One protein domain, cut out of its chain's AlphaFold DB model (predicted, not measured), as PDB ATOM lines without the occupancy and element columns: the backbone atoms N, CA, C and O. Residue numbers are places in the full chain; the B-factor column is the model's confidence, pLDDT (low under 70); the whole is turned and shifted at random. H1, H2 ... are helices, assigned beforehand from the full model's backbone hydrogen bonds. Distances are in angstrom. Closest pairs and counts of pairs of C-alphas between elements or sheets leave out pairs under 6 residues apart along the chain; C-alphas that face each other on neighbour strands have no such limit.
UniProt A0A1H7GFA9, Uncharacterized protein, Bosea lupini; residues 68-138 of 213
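Overview. This is residues 68 to 138 of the 213 residues of an uncharacterized protein of Bosea lupini (UniProt A0A1H7GFA9). The longest helix, H4, lies across H2, and H2 is one side of a loose three-sided frame made by H1, H2 and H3, with sharp turns from H1 to H2 and from H2 to H3. H3 folds back from the end of H2 until Val 105 comes near Val 72 of H1, while H1 stays away from H4. The printed part has 71 residues with four named helices, in the order H1, H2, H3, H4, and no named strand; the class is all helix. It is compact, with a radius of gyration of the C-alphas of 11.8 A, and spans 36 by 26 by 17 A.

Along the chain. H4, residues 119 to 137, measures 26.3 A from first to last C-alpha and ends with C-alpha 137 at (289.210, 255.732, 172.188). H3, residues 95 to 108, measures 20.0 A. H2, residues 83 to 92, measures 14.2 A. H1, residues 68 to 80, measures 18.9 A and begins with C-alpha 68 at (308.738, 274.295, 176.066).

Arrangement. H4 and H2 touch at a steep tilt of 46 degrees, opposite ways; their closest C-alphas, of Lys 126 and Gly 91, are 4.5 A apart. H4 and H3 are close but not clearly touching and about perpendicular at 86 degrees, with the C-alphas of Ile 122 and Ile 99 closest at 7.6 A. H2 and H3 are close but not clearly touching, with the C-alphas of Met 90 and Leu 98 closest at 6.1 A. H1, with residues 76 to 80 alone, touches H2 only at the corner by their link, where the closest C-alphas, of His 80 and Ala 86, are 5.7 A apart. H1 and H3 are close but not clearly touching, their closest C-alphas, of Val 72 and Val 105, being 7.8 A apart. H1 and H4 are apart. Every O i to N i+4 pair is within hydrogen-bond range in H1, H2 and H3, and 13 of 15 are in H4.

Size, cuts and confidence. The two C-alphas farthest apart, of Gly 111 and Arg 138, are 35.9 A apart. The printed part has no cut and no long link. The mean pLDDT of the printed part is 86.4, and residue 138 is under 70.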
ATOM      1  N   ARG A  68     308.943 274.251 177.523       76.31
ATOM      2  CA  ARG A  68     308.738 274.295 176.066       76.31
ATOM      3  C   ARG A  68     307.590 273.380 175.645       76.31
ATOM      4  O   ARG A  68     306.677 273.829 174.968       76.31
ATOM      5  N   THR A  69     307.603 272.138 176.121       81.19
ATOM      6  CA  THR A  69     306.553 271.149 175.850       81.19
ATOM      7  C   THR A  69     305.205 271.583 176.424       81.19
ATOM      8  O   THR A  69     304.194 271.429 175.755       81.19
ATOM      9  N   ALA A  70     305.191 272.187 177.617       84.69
ATOM     10  CA  ALA A  70     303.964 272.677 178.242       84.69
ATOM     11  C   ALA A  70     303.280 273.787 177.423       84.69
ATOM     12  O   ALA A  70     302.062 273.791 177.307       84.69
ATOM     13  N   LEU A  71     304.050 274.699 176.816       85.06
ATOM     14  CA  LEU A  71     303.496 275.764 175.969       85.06
ATOM     15  C   LEU A  71     302.884 275.225 174.673       85.06
ATOM     16  O   LEU A  71     301.826 275.685 174.263       85.06
ATOM     17  N   VAL A  72     303.539 274.247 174.042       85.19
ATOM     18  CA  VAL A  72     303.005 273.601 172.834       85.19
ATOM     19  C   VAL A  72     301.745 272.801 173.173       85.19
ATOM     20  O   VAL A  72     300.766 272.866 172.438       85.19
ATOM     21  N   ALA A  73     301.728 272.103 174.311       85.62
ATOM     22  CA  ALA A  73     300.532 271.414 174.785       85.62
ATOM     23  C   ALA A  73     299.372 272.392 175.045       85.62
ATOM     24  O   ALA A  73     298.265 272.150 174.580       85.62
ATOM     25  N   ASP A  74     299.629 273.517 175.720       87.88
ATOM     26  CA  ASP A  74     298.621 274.559 175.968       87.88
ATOM     27  C   ASP A  74     298.081 275.162 174.657       87.88
ATOM     28  O   ASP A  74     296.885 275.399 174.530       87.88
ATOM     29  N   TYR A  75     298.932 275.338 173.638       88.94
ATOM     30  CA  TYR A  75     298.488 275.767 172.307       88.94
ATOM     31  C   TYR A  75     297.456 274.804 171.698       88.94
ATOM     32  O   TYR A  75     296.375 275.238 171.301       88.94
ATOM     33  N   TYR A  76     297.752 273.500 171.669       88.75
ATOM     34  CA  TYR A  76     296.830 272.507 171.106       88.75
ATOM     35  C   TYR A  76     295.555 272.354 171.938       88.75
ATOM     36  O   TYR A  76     294.472 272.223 171.371       88.75
ATOM     37  N   LEU A  77     295.655 272.447 173.266       90.31
ATOM     38  CA  LEU A  77     294.490 272.435 174.152       90.31
ATOM     39  C   LEU A  77     293.567 273.627 173.894       90.31
ATOM     40  O   LEU A  77     292.355 273.462 173.849       90.31
ATOM     41  N   ARG A  78     294.113 274.825 173.667       89.06
ATOM     42  CA  ARG A  78     293.301 276.004 173.326       89.06
ATOM     43  C   ARG A  78     292.677 275.913 171.939       89.06
ATOM     44  O   ARG A  78     291.601 276.467 171.738       89.06
ATOM     45  N   ARG A  79     293.350 275.259 170.988       88.94
ATOM     46  CA  ARG A  79     292.870 275.115 169.606       88.94
ATOM     47  C   ARG A  79     291.750 274.083 169.479       88.94
ATOM     48  O   ARG A  79     290.797 274.341 168.754       88.94
ATOM     49  N   HIS A  80     291.875 272.942 170.156       87.31
ATOM     50  CA  HIS A  80     290.963 271.801 169.999       87.31
ATOM     51  C   HIS A  80     290.047 271.565 171.206       87.31
ATOM     52  O   HIS A  80     289.086 270.822 171.101       87.31
ATOM     53  N   GLY A  81     290.319 272.166 172.366       87.62
ATOM     54  CA  GLY A  81     289.545 271.962 173.595       87.62
ATOM     55  C   GLY A  81     289.856 270.642 174.310       87.62
ATOM     56  O   GLY A  81     290.046 270.645 175.526       87.62
ATOM     57  N   ASP A  82     289.980 269.538 173.569       88.44
ATOM     58  CA  ASP A  82     290.304 268.205 174.090       88.44
ATOM     59  C   ASP A  82     291.691 267.727 173.602       88.44
ATOM     60  O   ASP A  82     291.982 267.768 172.398       88.44
ATOM     61  N   PRO A  83     292.581 267.244 174.499       88.62
ATOM     62  CA  PRO A  83     293.839 266.623 174.085       88.62
ATOM     63  C   PRO A  83     293.661 265.405 173.165       88.62
ATOM     64  O   PRO A  83     294.505 265.179 172.297       88.62
ATOM     65  N   VAL A  84     292.605 264.604 173.338       90.81
ATOM     66  CA  VAL A  84     292.362 263.408 172.515       90.81
ATOM     67  C   VAL A  84     291.990 263.810 171.093       90.81
ATOM     68  O   VAL A  84     292.502 263.226 170.138       90.81
ATOM     69  N   GLU A  85     291.164 264.843 170.944       89.94
ATOM     70  CA  GLU A  85     290.799 265.388 169.639       89.94
ATOM     71  C   GLU A  85     292.029 265.920 168.898       89.94
ATOM     72  O   GLU A  85     292.261 265.542 167.750       89.94
ATOM     73  N   ALA A  86     292.885 266.695 169.573       89.88
ATOM     74  CA  ALA A  86     294.135 267.180 168.987       89.88
ATOM     75  C   ALA A  86     295.017 266.024 168.471       89.88
ATOM     76  O   ALA A  86     295.549 266.076 167.359       89.88
ATOM     77  N   LEU A  87     295.153 264.946 169.253       90.88
ATOM     78  CA  LEU A  87     295.923 263.762 168.859       90.88
ATOM     79  C   LEU A  87     295.305 263.024 167.664       90.88
ATOM     80  O   LEU A  87     296.039 262.549 166.794       90.88
ATOM     81  N   LEU A  88     293.977 262.932 167.602       91.06
ATOM     82  CA  LEU A  88     293.272 262.308 166.483       91.06
ATOM     83  C   LEU A  88     293.386 263.137 165.206       91.06
ATOM     84  O   LEU A  88     293.656 262.563 164.155       91.06
ATOM     85  N   VAL A  89     293.256 264.462 165.289       90.50
ATOM     86  CA  VAL A  89     293.435 265.364 164.140       90.50
ATOM     87  C   VAL A  89     294.853 265.244 163.584       90.50
ATOM     88  O   VAL A  89     295.023 265.015 162.387       90.50
ATOM     89  N   MET A  90     295.875 265.282 164.445       90.38
ATOM     90  CA  MET A  90     297.268 265.103 164.016       90.38
ATOM     91  C   MET A  90     297.533 263.701 163.443       90.38
ATOM     92  O   MET A  90     298.295 263.548 162.486       90.38
ATOM     93  N   GLY A  91     296.913 262.664 164.011       89.88
ATOM     94  CA  GLY A  91     297.110 261.272 163.610       89.88
ATOM     95  C   GLY A  91     296.387 260.869 162.318       89.88
ATOM     96  O   GLY A  91     296.978 260.190 161.476       89.88
ATOM     97  N   LEU A  92     295.126 261.279 162.161       91.38
ATOM     98  CA  LEU A  92     294.233 260.906 161.054       91.38
ATOM     99  C   LEU A  92     294.200 261.937 159.918       91.38
ATOM    100  O   LEU A  92     293.829 261.581 158.801       91.38
ATOM    101  N   GLY A  93     294.581 263.191 160.183       87.88
ATOM    102  CA  GLY A  93     294.582 264.270 159.193       87.88
ATOM    103  C   GLY A  93     295.504 263.994 158.007       87.88
ATOM    104  O   GLY A  93     296.303 263.053 158.015       87.88
ATOM    105  N   SER A  94     295.442 264.810 156.952       91.88
ATOM    106  CA  SER A  94     296.333 264.623 155.801       91.88
ATOM    107  C   SER A  94     297.797 264.897 156.181       91.88
ATOM    108  O   SER A  94     298.096 265.583 157.156       91.88
ATOM    109  N   LEU A  95     298.758 264.312 155.453       89.62
ATOM    110  CA  LEU A  95     300.181 264.607 155.696       89.62
ATOM    111  C   LEU A  95     300.515 266.075 155.411       89.62
ATOM    112  O   LEU A  95     301.325 266.657 156.121       89.62
ATOM    113  N   LYS A  96     299.879 266.667 154.395       89.31
ATOM    114  CA  LYS A  96     300.110 268.063 154.009       89.31
ATOM    115  C   LYS A  96     299.646 269.025 155.096       89.31
ATOM    116  O   LYS A  96     300.381 269.949 155.428       89.31
ATOM    117  N   ASP A  97     298.468 268.775 155.660       89.06
ATOM    118  CA  ASP A  97     297.909 269.628 156.710       89.06
ATOM    119  C   ASP A  97     298.742 269.532 157.985       89.06
ATOM    120  O   ASP A  97     299.060 270.557 158.579       89.06
ATOM    121  N   LEU A  98     299.191 268.322 158.340       89.75
ATOM    122  CA  LEU A  98     300.070 268.129 159.489       89.75
ATOM    123  C   LEU A  98     301.405 268.868 159.322       89.75
ATOM    124  O   LEU A  98     301.850 269.517 160.259       89.75
ATOM    125  N   ILE A  99     302.047 268.785 158.153       89.50
ATOM    126  CA  ILE A  99     303.313 269.497 157.905       89.50
ATOM    127  C   ILE A  99     303.109 270.999 158.077       89.50
ATOM    128  O   ILE A  99     303.834 271.636 158.834       89.50
ATOM    129  N   ARG A 100     302.073 271.543 157.433       89.25
ATOM    130  CA  ARG A 100     301.741 272.962 157.532       89.25
ATOM    131  C   ARG A 100     301.483 273.380 158.980       89.25
ATOM    132  O   ARG A 100     301.959 274.425 159.403       89.25
ATOM    133  N   GLU A 101     300.751 272.575 159.739       88.69
ATOM    134  CA  GLU A 101     300.466 272.858 161.143       88.69
ATOM    135  C   GLU A 101     301.734 272.829 162.009       88.69
ATOM    136  O   GLU A 101     301.939 273.714 162.840       88.69
ATOM    137  N   LEU A 102     302.626 271.861 161.789       87.75
ATOM    138  CA  LEU A 102     303.905 271.786 162.497       87.75
ATOM    139  C   LEU A 102     304.820 272.968 162.147       87.75
ATOM    140  O   LEU A 102     305.489 273.493 163.039       87.75
ATOM    141  N   ASP A 103     304.810 273.423 160.893       88.56
ATOM    142  CA  ASP A 103     305.535 274.616 160.448       88.56
ATOM    143  C   ASP A 103     304.961 275.900 161.067       88.56
ATOM    144  O   ASP A 103     305.715 276.743 161.560       88.56
ATOM    145  N   GLU A 104     303.632 276.038 161.119       87.75
ATOM    146  CA  GLU A 104     302.947 277.148 161.798       87.75
ATOM    147  C   GLU A 104     303.327 277.192 163.290       87.75
ATOM    148  O   GLU A 104     303.683 278.245 163.823       87.75
ATOM    149  N   VAL A 105     303.340 276.041 163.968       86.44
ATOM    150  CA  VAL A 105     303.746 275.944 165.379       86.44
ATOM    151  C   VAL A 105     305.235 276.254 165.564       86.44
ATOM    152  O   VAL A 105     305.605 276.941 166.520       86.44
ATOM    153  N   ALA A 106     306.104 275.808 164.653       86.69
ATOM    154  CA  ALA A 106     307.526 276.145 164.686       86.69
ATOM    155  C   ALA A 106     307.766 277.653 164.505       86.69
ATOM    156  O   ALA A 106     308.614 278.223 165.197       86.69
ATOM    157  N   ALA A 107     306.981 278.308 163.646       86.06
ATOM    158  CA  ALA A 107     307.023 279.754 163.451       86.06
ATOM    159  C   ALA A 107     306.530 280.531 164.684       86.06
ATOM    160  O   ALA A 107     307.110 281.558 165.037       86.06
ATOM    161  N   LEU A 108     305.500 280.033 165.377       83.25
ATOM    162  CA  LEU A 108     304.970 280.644 166.605       83.25
ATOM    163  C   LEU A 108     305.912 280.490 167.808       83.25
ATOM    164  O   LEU A 108     305.938 281.346 168.697       83.25
ATOM    165  N   PHE A 109     306.701 279.414 167.850       82.19
ATOM    166  CA  PHE A 109     307.577 279.093 168.980       82.19
ATOM    167  C   PHE A 109     309.042 278.870 168.558       82.19
ATOM    168  O   PHE A 109     309.607 277.793 168.811       82.19
ATOM    169  N   PRO A 110     309.714 279.898 168.000       76.81
ATOM    170  CA  PRO A 110     311.066 279.763 167.472       76.81
ATOM    171  C   PRO A 110     312.058 279.345 168.568       76.81
ATOM    172  O   PRO A 110     312.049 279.858 169.692       76.81
ATOM    173  N   GLY A 111     312.903 278.357 168.257       74.25
ATOM    174  CA  GLY A 111     313.914 277.810 169.172       74.25
ATOM    175  C   GLY A 111     313.358 277.004 170.356       74.25
ATOM    176  O   GLY A 111     314.127 276.546 171.209       74.25
ATOM    177  N   ARG A 112     312.032 276.827 170.438       73.50
ATOM    178  CA  ARG A 112     311.360 276.011 171.464       73.50
ATOM    179  C   ARG A 112     310.740 274.748 170.888       73.50
ATOM    180  O   ARG A 112     310.722 273.742 171.595       73.50
ATOM    181  N   PHE A 113     310.283 274.821 169.646       76.31
ATOM    182  CA  PHE A 113     309.796 273.704 168.858       76.31
ATOM    183  C   PHE A 113     310.544 273.675 167.523       76.31
ATOM    184  O   PHE A 113     310.802 274.725 166.934       76.31
ATOM    185  N   THR A 114     310.910 272.481 167.075       77.00
ATOM    186  CA  THR A 114     311.525 272.253 165.767       77.00
ATOM    187  C   THR A 114     310.614 271.292 165.029       77.00
ATOM    188  O   THR A 114     310.379 270.188 165.525       77.00
ATOM    189  N   ALA A 115     310.070 271.724 163.892       76.25
ATOM    190  CA  ALA A 115     309.257 270.850 163.065       76.25
ATOM    191  C   ALA A 115     310.128 269.700 162.523       76.25
ATOM    192  O   ALA A 115     311.286 269.940 162.162       76.25
ATOM    193  N   PRO A 116     309.609 268.461 162.492       77.25
ATOM    194  CA  PRO A 116     310.294 267.351 161.844       77.25
ATOM    195  C   PRO A 116     310.450 267.658 160.355       77.25
ATOM    196  O   PRO A 116     309.477 267.957 159.666       77.25
ATOM    197  N   THR A 117     311.685 267.599 159.864       76.88
ATOM    198  CA  THR A 117     312.010 267.921 158.467       76.88
ATOM    199  C   THR A 117     311.902 266.713 157.545       76.88
ATOM    200  O   THR A 117     311.771 266.880 156.334       76.88
ATOM    201  N   ASP A 118     311.970 265.499 158.096       89.00
ATOM    202  CA  ASP A 118     311.925 264.262 157.321       89.00
ATOM    203  C   ASP A 118     310.519 263.641 157.309       89.00
ATOM    204  O   ASP A 118     309.811 263.600 158.320       89.00
ATOM    205  N   LEU A 119     310.125 263.091 156.159       86.44
ATOM    206  CA  LEU A 119     308.843 262.411 155.979       86.44
ATOM    207  C   LEU A 119     308.706 261.222 156.935       86.44
ATOM    208  O   LEU A 119     307.622 260.964 157.464       86.44
ATOM    209  N   LEU A 120     309.805 260.505 157.177       88.94
ATOM    210  CA  LEU A 120     309.818 259.367 158.090       88.94
ATOM    211  C   LEU A 120     309.537 259.803 159.535       88.94
ATOM    212  O   LEU A 120     308.807 259.121 160.256       88.94
ATOM    213  N   GLU A 121     310.077 260.944 159.959       87.56
ATOM    214  CA  GLU A 121     309.816 261.515 161.283       87.56
ATOM    215  C   GLU A 121     308.361 261.955 161.426       87.56
ATOM    216  O   GLU A 121     307.735 261.668 162.446       87.56
ATOM    217  N   ILE A 122     307.786 262.560 160.384       88.88
ATOM    218  CA  ILE A 122     306.370 262.948 160.353       88.88
ATOM    219  C   ILE A 122     305.464 261.712 160.463       88.88
ATOM    220  O   ILE A 122     304.489 261.708 161.217       88.88
ATOM    221  N   LEU A 123     305.793 260.625 159.761       90.19
ATOM    222  CA  LEU A 123     305.046 259.366 159.854       90.19
ATOM    223  C   LEU A 123     305.176 258.715 161.237       90.19
ATOM    224  O   LEU A 123     304.181 258.236 161.789       90.19
ATOM    225  N   LYS A 124     306.376 258.728 161.829       91.12
ATOM    226  CA  LYS A 124     306.596 258.270 163.210       91.12
ATOM    227  C   LYS A 124     305.781 259.101 164.201       91.12
ATOM    228  O   LYS A 124     305.157 258.527 165.093       91.12
ATOM    229  N   PHE A 125     305.740 260.419 164.015       89.94
ATOM    230  CA  PHE A 125     304.947 261.331 164.833       89.94
ATOM    231  C   PHE A 125     303.453 261.002 164.749       89.94
ATOM    232  O   PHE A 125     302.822 260.780 165.779       89.94
ATOM    233  N   LYS A 126     302.907 260.826 163.539       92.62
ATOM    234  CA  LYS A 126     301.514 260.385 163.351       92.62
ATOM    235  C   LYS A 126     301.201 259.077 164.057       92.62
ATOM    236  O   LYS A 126     300.195 258.972 164.760       92.62
ATOM    237  N   LYS A 127     302.067 258.075 163.885       91.94
ATOM    238  CA  LYS A 127     301.909 256.774 164.542       91.94
ATOM    239  C   LYS A 127     301.893 256.926 166.065       91.94
ATOM    240  O   LYS A 127     301.082 256.277 166.719       91.94
ATOM    241  N   ALA A 128     302.744 257.789 166.622       90.94
ATOM    242  CA  ALA A 128     302.776 258.067 168.055       90.94
ATOM    243  C   ALA A 128     301.488 258.751 168.545       90.94
ATOM    244  O   ALA A 128     300.928 258.322 169.554       90.94
ATOM    245  N   CYS A 129     300.973 259.744 167.811       90.75
ATOM    246  CA  CYS A 129     299.703 260.401 168.134       90.75
ATOM    247  C   CYS A 129     298.537 259.406 168.161       90.75
ATOM    248  O   CYS A 129     297.777 259.374 169.127       90.75
ATOM    249  N   LEU A 130     298.437 258.542 167.145       90.69
ATOM    250  CA  LEU A 130     297.400 257.508 167.088       90.69
ATOM    251  C   LEU A 130     297.548 256.468 168.200       90.69
ATOM    252  O   LEU A 130     296.548 256.041 168.773       90.69
ATOM    253  N   ALA A 131     298.777 256.063 168.524       90.06
ATOM    254  CA  ALA A 131     299.029 255.107 169.598       90.06
ATOM    255  C   ALA A 131     298.570 255.657 170.956       90.06
ATOM    256  O   ALA A 131     297.907 254.940 171.707       90.06
ATOM    257  N   GLU A 132     298.852 256.926 171.249       90.06
ATOM    258  CA  GLU A 132     298.391 257.572 172.481       90.06
ATOM    259  C   GLU A 132     296.873 257.794 172.481       90.06
ATOM    260  O   GLU A 132     296.209 257.416 173.444       90.06
ATOM    261  N   ALA A 133     296.291 258.288 171.383       89.06
ATOM    262  CA  ALA A 133     294.840 258.464 171.271       89.06
ATOM    263  C   ALA A 133     294.078 257.134 171.420       89.06
ATOM    264  O   ALA A 133     293.015 257.084 172.042       89.06
ATOM    265  N   SER A 134     294.635 256.028 170.913       86.12
ATOM    266  CA  SER A 134     293.991 254.709 170.963       86.12
ATOM    267  C   SER A 134     293.716 254.213 172.385       86.12
ATOM    268  O   SER A 134     292.764 253.457 172.583       86.12
ATOM    269  N   ARG A 135     294.497 254.678 173.372       83.62
ATOM    270  CA  ARG A 135     294.294 254.359 174.793       83.62
ATOM    271  C   ARG A 135     292.992 254.938 175.340       83.62
ATOM    272  O   ARG A 135     292.429 254.367 176.263       83.62
ATOM    273  N   PHE A 136     292.539 256.053 174.775       82.06
ATOM    274  CA  PHE A 136     291.348 256.772 175.225       82.06
ATOM    275  C   PHE A 136     290.119 256.441 174.376       82.06
ATOM    276  O   PHE A 136     289.008 256.426 174.891       82.06
ATOM    277  N   VAL A 137     290.309 256.114 173.093       78.44
ATOM    278  CA  VAL A 137     289.210 255.732 172.188       78.44
ATOM    279  C   VAL A 137     288.704 254.318 172.476       78.44
ATOM    280  O   VAL A 137     287.509 254.044 172.384       78.44
ATOM    281  N   ARG A 138     289.598 253.392 172.839       67.06
ATOM    282  CA  ARG A 138     289.195 252.052 173.266       67.06
ATOM    283  C   ARG A 138     288.965 252.073 174.765       67.06
ATOM    284  O   ARG A 138     289.888 251.801 175.526       67.06
TER     285      ARG A 138